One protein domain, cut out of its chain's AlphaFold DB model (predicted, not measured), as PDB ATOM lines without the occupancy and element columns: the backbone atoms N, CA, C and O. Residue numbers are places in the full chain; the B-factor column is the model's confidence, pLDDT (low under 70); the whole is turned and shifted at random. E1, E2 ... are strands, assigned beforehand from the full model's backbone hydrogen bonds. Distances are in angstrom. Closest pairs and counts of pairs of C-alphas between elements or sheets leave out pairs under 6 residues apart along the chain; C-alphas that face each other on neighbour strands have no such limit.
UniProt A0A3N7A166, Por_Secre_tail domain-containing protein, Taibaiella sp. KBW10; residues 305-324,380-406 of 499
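What this domain is: This is residues 305 to 324 and 380 to 406 of the 499 residues of the protein "Por_Secre_tail domain-containing protein" of Taibaiella sp. KBW10 (UniProt A0A3N7A166). A long antiparallel hairpin of two strands, E2 and E3, makes most of a rod, and a second piece of chain, residues 305 to 324, is folded back on itself beside it. In that second piece residues 305 to 306 pair with residues 320 to 321 of strand E1, and residues 310 to 311 tie it to the far end of E3 by a short parallel pairing. The printed part has 47 residues with no named helix and three named strands in the order E1, E2, E3; the one sheet has the order E2 - E3, antiparallel, and the class is all strand. The whole is loose, with a radius of gyration of the C-alphas of 12.9 A, and its C-alphas span 46 by 16 by 13 A.

How they stand to each other: At the first printed residues, residues 305 to 306 pair antiparallel with residues 320 to 321 of E1, which is residues 316 to 322. E1 pairs with no named strand. Further on, residues 310 to 311 pair parallel with residues 401 to 402 of E3, which is residues 392 to 402. E1 and E3 are apart, and E1 is also apart from E2, residues 380 to 389. E2 and E3 form a hairpin of antiparallel neighbour strands, with 161 degrees between their N-to-C directions. Their C-alphas 380 and 401 face each other at 4.4 A, and so do C-alphas 389 and 392 at 5.1 A. Among the backbone pairs within hydrogen-bond range are N 383 and O 398 at 2.7 A and N 394 and O 387 at 2.8 A.

Where its parts are: E1 runs from Ala 316, its C-alpha at (145.965, 125.245, 163.601), to Gln 322, 19.3 A from first to last C-alpha. E2 runs from Thr 380, its C-alpha at (148.839, 128.823, 149.067), to Leu 389, over 27.7 A. E3, the longest strand with 11 residues, runs from Val 392 to Ile 402, whose C-alpha is at (147.910, 131.448, 154.497), over 31.7 A.

The domain as a whole: The two C-alphas farthest apart are those of Gly 391, between E2 and E3, and Leu 406, the last printed residue, at 46.3 A. Residues 325 to 379 are not printed, and across this cut C-alphas 324 and 380 are 26.2 A apart. The link from E1 to E2 runs across the cut; the link from E2 to E3, two residues, is tight. The mean pLDDT of the printed part is 72.9, and the model's confidence is under 70 at residues 313 to 314, 316, 322 to 324, 386 to 392 and 404 to 406.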
ATOM      1  N   ILE A 305     138.720 116.583 151.004       78.44
ATOM      2  CA  ILE A 305     139.306 117.107 152.239       78.44
ATOM      3  C   ILE A 305     138.448 118.295 152.704       78.44
ATOM      4  O   ILE A 305     138.387 119.344 152.059       78.44
ATOM      5  N   TYR A 306     137.777 118.154 153.835       76.75
ATOM      6  CA  TYR A 306     137.117 119.231 154.566       76.75
ATOM      7  C   TYR A 306     138.106 119.901 155.521       76.75
ATOM      8  O   TYR A 306     139.096 119.305 155.916       76.75
ATOM      9  N   GLY A 307     137.880 121.176 155.830       82.19
ATOM     10  CA  GLY A 307     138.761 121.997 156.668       82.19
ATOM     11  C   GLY A 307     138.750 123.467 156.240       82.19
ATOM     12  O   GLY A 307     138.094 123.801 155.245       82.19
ATOM     13  N   PRO A 308     139.448 124.360 156.954       79.19
ATOM     14  CA  PRO A 308     139.506 125.772 156.599       79.19
ATOM     15  C   PRO A 308     140.200 125.978 155.244       79.19
ATOM     16  O   PRO A 308     141.190 125.324 154.926       79.19
ATOM     17  N   ASN A 309     139.675 126.904 154.435       86.44
ATOM     18  CA  ASN A 309     140.303 127.317 153.169       86.44
ATOM     19  C   ASN A 309     141.372 128.401 153.386       86.44
ATOM     20  O   ASN A 309     142.132 128.721 152.476       86.44
ATOM     21  N   THR A 310     141.416 128.982 154.586       78.94
ATOM     22  CA  THR A 310     142.350 130.036 154.977       78.94
ATOM     23  C   THR A 310     142.799 129.847 156.413       78.94
ATOM     24  O   THR A 310     141.956 129.551 157.255       78.94
ATOM     25  N   LEU A 311     144.078 130.090 156.689       77.31
ATOM     26  CA  LEU A 311     144.644 130.099 158.041       77.31
ATOM     27  C   LEU A 311     145.467 131.373 158.263       77.31
ATOM     28  O   LEU A 311     146.063 131.911 157.319       77.31
ATOM     29  N   LEU A 312     145.506 131.859 159.501       78.00
ATOM     30  CA  LEU A 312     146.501 132.840 159.932       78.00
ATOM     31  C   LEU A 312     147.865 132.164 160.168       78.00
ATOM     32  O   LEU A 312     147.926 130.957 160.423       78.00
ATOM     33  N   PRO A 313     148.981 132.916 160.130       68.50
ATOM     34  CA  PRO A 313     150.273 132.390 160.535       68.50
ATOM     35  C   PRO A 313     150.172 131.962 162.000       68.50
ATOM     36  O   PRO A 313     149.767 132.755 162.848       68.50
ATOM     37  N   ASN A 314     150.525 130.704 162.279       66.25
ATOM     38  CA  ASN A 314     150.416 130.040 163.587       66.25
ATOM     39  C   ASN A 314     149.008 129.565 164.005       66.25
ATOM     40  O   ASN A 314     148.842 129.109 165.137       66.25
ATOM     41  N   GLU A 315     148.002 129.616 163.128       72.75
ATOM     42  CA  GLU A 315     146.694 129.000 163.388       72.75
ATOM     43  C   GLU A 315     146.701 127.508 163.013       72.75
ATOM     44  O   GLU A 315     147.191 127.114 161.952       72.75
ATOM     45  N   ALA A 316     146.154 126.663 163.889       69.88
ATOM     46  CA  ALA A 316     145.965 125.245 163.601       69.88
ATOM     47  C   ALA A 316     144.707 125.044 162.745       69.88
ATOM     48  O   ALA A 316     143.642 125.564 163.074       69.88
ATOM     49  N   GLY A 317     144.817 124.258 161.672       70.00
ATOM     50  CA  GLY A 317     143.673 123.881 160.848       70.00
ATOM     51  C   GLY A 317     143.273 122.432 161.095       70.00
ATOM     52  O   GLY A 317     144.112 121.534 161.061       70.00
ATOM     53  N   PHE A 318     141.981 122.199 161.310       72.12
ATOM     54  CA  PHE A 318     141.415 120.856 161.395       72.12
ATOM     55  C   PHE A 318     140.968 120.428 160.002       72.12
ATOM     56  O   PHE A 318     140.153 121.116 159.379       72.12
ATOM     57  N   PHE A 319     141.510 119.314 159.514       72.31
ATOM     58  CA  PHE A 319     141.133 118.750 158.223       72.31
ATOM     59  C   PHE A 319     140.552 117.354 158.421       72.31
ATOM     60  O   PHE A 319     141.082 116.552 159.188       72.31
ATOM     61  N   ASP A 320     139.459 117.077 157.723       73.75
ATOM     62  CA  ASP A 320     138.740 115.806 157.770       73.75
ATOM     63  C   ASP A 320     138.549 115.273 156.346       73.75
ATOM     64  O   ASP A 320     138.444 116.052 155.401       73.75
ATOM     65  N   ILE A 321     138.509 113.958 156.166       73.12
ATOM     66  CA  ILE A 321     138.182 113.341 154.877       73.12
ATOM     67  C   ILE A 321     136.780 112.756 155.011       73.12
ATOM     68  O   ILE A 321     136.609 111.671 155.562       73.12
ATOM     69  N   GLN A 322     135.768 113.447 154.480       69.06
ATOM     70  CA  GLN A 322     134.428 112.861 154.401       69.06
ATOM     71  C   GLN A 322     134.281 112.004 153.139       69.06
ATOM     72  O   GLN A 322     135.013 112.155 152.158       69.06
ATOM     73  N   GLY A 323     133.319 111.081 153.181       65.00
ATOM     74  CA  GLY A 323     133.111 110.055 152.152       65.00
ATOM     75  C   GLY A 323     133.676 108.685 152.539       65.00
ATOM     76  O   GLY A 323     133.379 107.695 151.873       65.00
ATOM     77  N   VAL A 324     134.419 108.608 153.645       60.12
ATOM     78  CA  VAL A 324     134.743 107.361 154.347       60.12
ATOM     79  C   VAL A 324     133.686 107.206 155.440       60.12
ATOM     80  O   VAL A 324     133.647 108.003 156.373       60.12
ATOM     81  N   THR A 380     149.745 129.970 149.156       74.75
ATOM     82  CA  THR A 380     148.839 128.823 149.067       74.75
ATOM     83  C   THR A 380     149.617 127.556 149.390       74.75
ATOM     84  O   THR A 380     150.609 127.246 148.734       74.75
ATOM     85  N   VAL A 381     149.161 126.820 150.397       74.75
ATOM     86  CA  VAL A 381     149.678 125.503 150.772       74.75
ATOM     87  C   VAL A 381     148.702 124.447 150.267       74.75
ATOM     88  O   VAL A 381     147.525 124.480 150.614       74.75
ATOM     89  N   THR A 382     149.178 123.488 149.473       76.88
ATOM     90  CA  THR A 382     148.364 122.343 149.041       76.88
ATOM     91  C   THR A 382     148.510 121.192 150.033       76.88
ATOM     92  O   THR A 382     149.575 120.590 150.164       76.88
ATOM     93  N   VAL A 383     147.417 120.845 150.700       74.69
ATOM     94  CA  VAL A 383     147.269 119.628 151.501       74.69
ATOM     95  C   VAL A 383     147.004 118.464 150.547       74.69
ATOM     96  O   VAL A 383     146.045 118.518 149.781       74.69
ATOM     97  N   LYS A 384     147.837 117.417 150.573       73.88
ATOM     98  CA  LYS A 384     147.677 116.216 149.734       73.88
ATOM     99  C   LYS A 384     147.480 114.978 150.597       73.88
ATOM    100  O   LYS A 384     148.336 114.711 151.423       73.88
ATOM    101  N   ALA A 385     146.422 114.207 150.371       73.38
ATOM    102  CA  ALA A 385     146.192 112.932 151.044       73.38
ATOM    103  C   ALA A 385     146.119 111.798 150.017       73.38
ATOM    104  O   ALA A 385     145.239 111.803 149.158       73.38
ATOM    105  N   ASP A 386     147.009 110.814 150.116       69.62
ATOM    106  CA  ASP A 386     146.921 109.591 149.318       69.62
ATOM    107  C   ASP A 386     146.073 108.559 150.067       69.62
ATOM    108  O   ASP A 386     146.433 108.093 151.149       69.62
ATOM    109  N   VAL A 387     144.920 108.209 149.500       69.44
ATOM    110  CA  VAL A 387     143.977 107.249 150.080       69.44
ATOM    111  C   VAL A 387     143.953 105.999 149.213       69.44
ATOM    112  O   VAL A 387     143.561 106.048 148.047       69.44
ATOM    113  N   ASN A 388     144.353 104.859 149.777       66.38
ATOM    114  CA  ASN A 388     144.189 103.563 149.126       66.38
ATOM    115  C   ASN A 388     142.826 102.973 149.509       66.38
ATOM    116  O   ASN A 388     142.640 102.471 150.618       66.38
ATOM    117  N   LEU A 389     141.867 103.042 148.586       66.62
ATOM    118  CA  LEU A 389     140.569 102.391 148.717       66.62
ATOM    119  C   LEU A 389     140.614 101.037 148.011       66.62
ATOM    120  O   LEU A 389     140.323 100.934 146.818       66.62
ATOM    121  N   CYS A 390     140.959  99.988 148.759       62.69
ATOM    122  CA  CYS A 390     140.872  98.601 148.290       62.69
ATOM    123  C   CYS A 390     141.645  98.342 146.978       62.69
ATOM    124  O   CYS A 390     141.126  97.714 146.054       62.69
ATOM    125  N   GLY A 391     142.879  98.841 146.890       61.69
ATOM    126  CA  GLY A 391     143.757  98.691 145.727       61.69
ATOM    127  C   GLY A 391     143.671  99.838 144.719       61.69
ATOM    128  O   GLY A 391     144.490  99.899 143.804       61.69
ATOM    129  N   VAL A 392     142.725 100.767 144.888       63.16
ATOM    130  CA  VAL A 392     142.662 102.005 144.103       63.16
ATOM    131  C   VAL A 392     143.301 103.133 144.908       63.16
ATOM    132  O   VAL A 392     142.744 103.584 145.907       63.16
ATOM    133  N   ASN A 393     144.464 103.608 144.463       72.38
ATOM    134  CA  ASN A 393     145.106 104.790 145.037       72.38
ATOM    135  C   ASN A 393     144.435 106.054 144.486       72.38
ATOM    136  O   ASN A 393     144.473 106.300 143.279       72.38
ATOM    137  N   LYS A 394     143.831 106.859 145.362       73.75
ATOM    138  CA  LYS A 394     143.269 108.171 145.031       73.75
ATOM    139  C   LYS A 394     144.044 109.246 145.784       73.75
ATOM    140  O   LYS A 394     144.079 109.231 147.009       73.75
ATOM    141  N   GLN A 395     144.626 110.188 145.051       80.62
ATOM    142  CA  GLN A 395     145.220 111.384 145.637       80.62
ATOM    143  C   GLN A 395     144.144 112.461 145.776       80.62
ATOM    144  O   GLN A 395     143.494 112.835 144.799       80.62
ATOM    145  N   LEU A 396     143.939 112.943 146.995       79.25
ATOM    146  CA  LEU A 396     143.073 114.069 147.316       79.25
ATOM    147  C   LEU A 396     143.943 115.300 147.527       79.25
ATOM    148  O   LEU A 396     144.983 115.212 148.174       79.25
ATOM    149  N   THR A 397     143.517 116.450 147.015       81.06
ATOM    150  CA  THR A 397     144.244 117.710 147.185       81.06
ATOM    151  C   THR A 397     143.308 118.813 147.649       81.06
ATOM    152  O   THR A 397     142.178 118.908 147.167       81.06
ATOM    153  N   LYS A 398     143.780 119.668 148.554       81.62
ATOM    154  CA  LYS A 398     143.088 120.885 148.975       81.62
ATOM    155  C   LYS A 398     144.065 122.027 149.153       81.62
ATOM    156  O   LYS A 398     145.018 121.912 149.912       81.62
ATOM    157  N   ASP A 399     143.767 123.142 148.512       82.19
ATOM    158  CA  ASP A 399     144.535 124.366 148.665       82.19
ATOM    159  C   ASP A 399     144.040 125.174 149.870       82.19
ATOM    160  O   ASP A 399     142.837 125.370 150.064       82.19
ATOM    161  N   VAL A 400     144.984 125.633 150.687       78.75
ATOM    162  CA  VAL A 400     144.761 126.427 151.898       78.75
ATOM    163  C   VAL A 400     145.588 127.697 151.792       78.75
ATOM    164  O   VAL A 400     146.810 127.650 151.671       78.75
ATOM    165  N   PHE A 401     144.933 128.847 151.843       81.56
ATOM    166  CA  PHE A 401     145.601 130.135 151.724       81.56
ATOM    167  C   PHE A 401     146.034 130.672 153.095       81.56
ATOM    168  O   PHE A 401     145.206 130.949 153.965       81.56
ATOM    169  N   ILE A 402     147.337 130.856 153.290       76.69
ATOM    170  CA  ILE A 402     147.910 131.448 154.497       76.69
ATOM    171  C   ILE A 402     147.927 132.964 154.336       76.69
ATOM    172  O   ILE A 402     148.644 133.513 153.491       76.69
ATOM    173  N   ARG A 403     147.126 133.654 155.150       74.62
ATOM    174  CA  ARG A 403     147.081 135.121 155.136       74.62
ATOM    175  C   ARG A 403     148.357 135.674 155.778       74.62
ATOM    176  O   ARG A 403     148.758 135.166 156.817       74.62
ATOM    177  N   PRO A 404     148.995 136.716 155.228       67.75
ATOM    178  CA  PRO A 404     150.096 137.371 155.921       67.75
ATOM    179  C   PRO A 404     149.565 138.056 157.187       67.75
ATOM    180  O   PRO A 404     148.572 138.787 157.135       67.75
ATOM    181  N   GLN A 405     150.223 137.833 158.323       60.47
ATOM    182  CA  GLN A 405     149.959 138.621 159.521       60.47
ATOM    183  C   GLN A 405     150.703 139.945 159.359       60.47
ATOM    184  O   GLN A 405     151.929 139.965 159.250       60.47
ATOM    185  N   LEU A 406     149.970 141.054 159.305       56.31
ATOM    186  CA  LEU A 406     150.586 142.373 159.325       56.31
ATOM    187  C   LEU A 406     151.132 142.609 160.740       56.31
ATOM    188  O   LEU A 406     150.393 143.005 161.640       56.31
TER     189      LEU A 406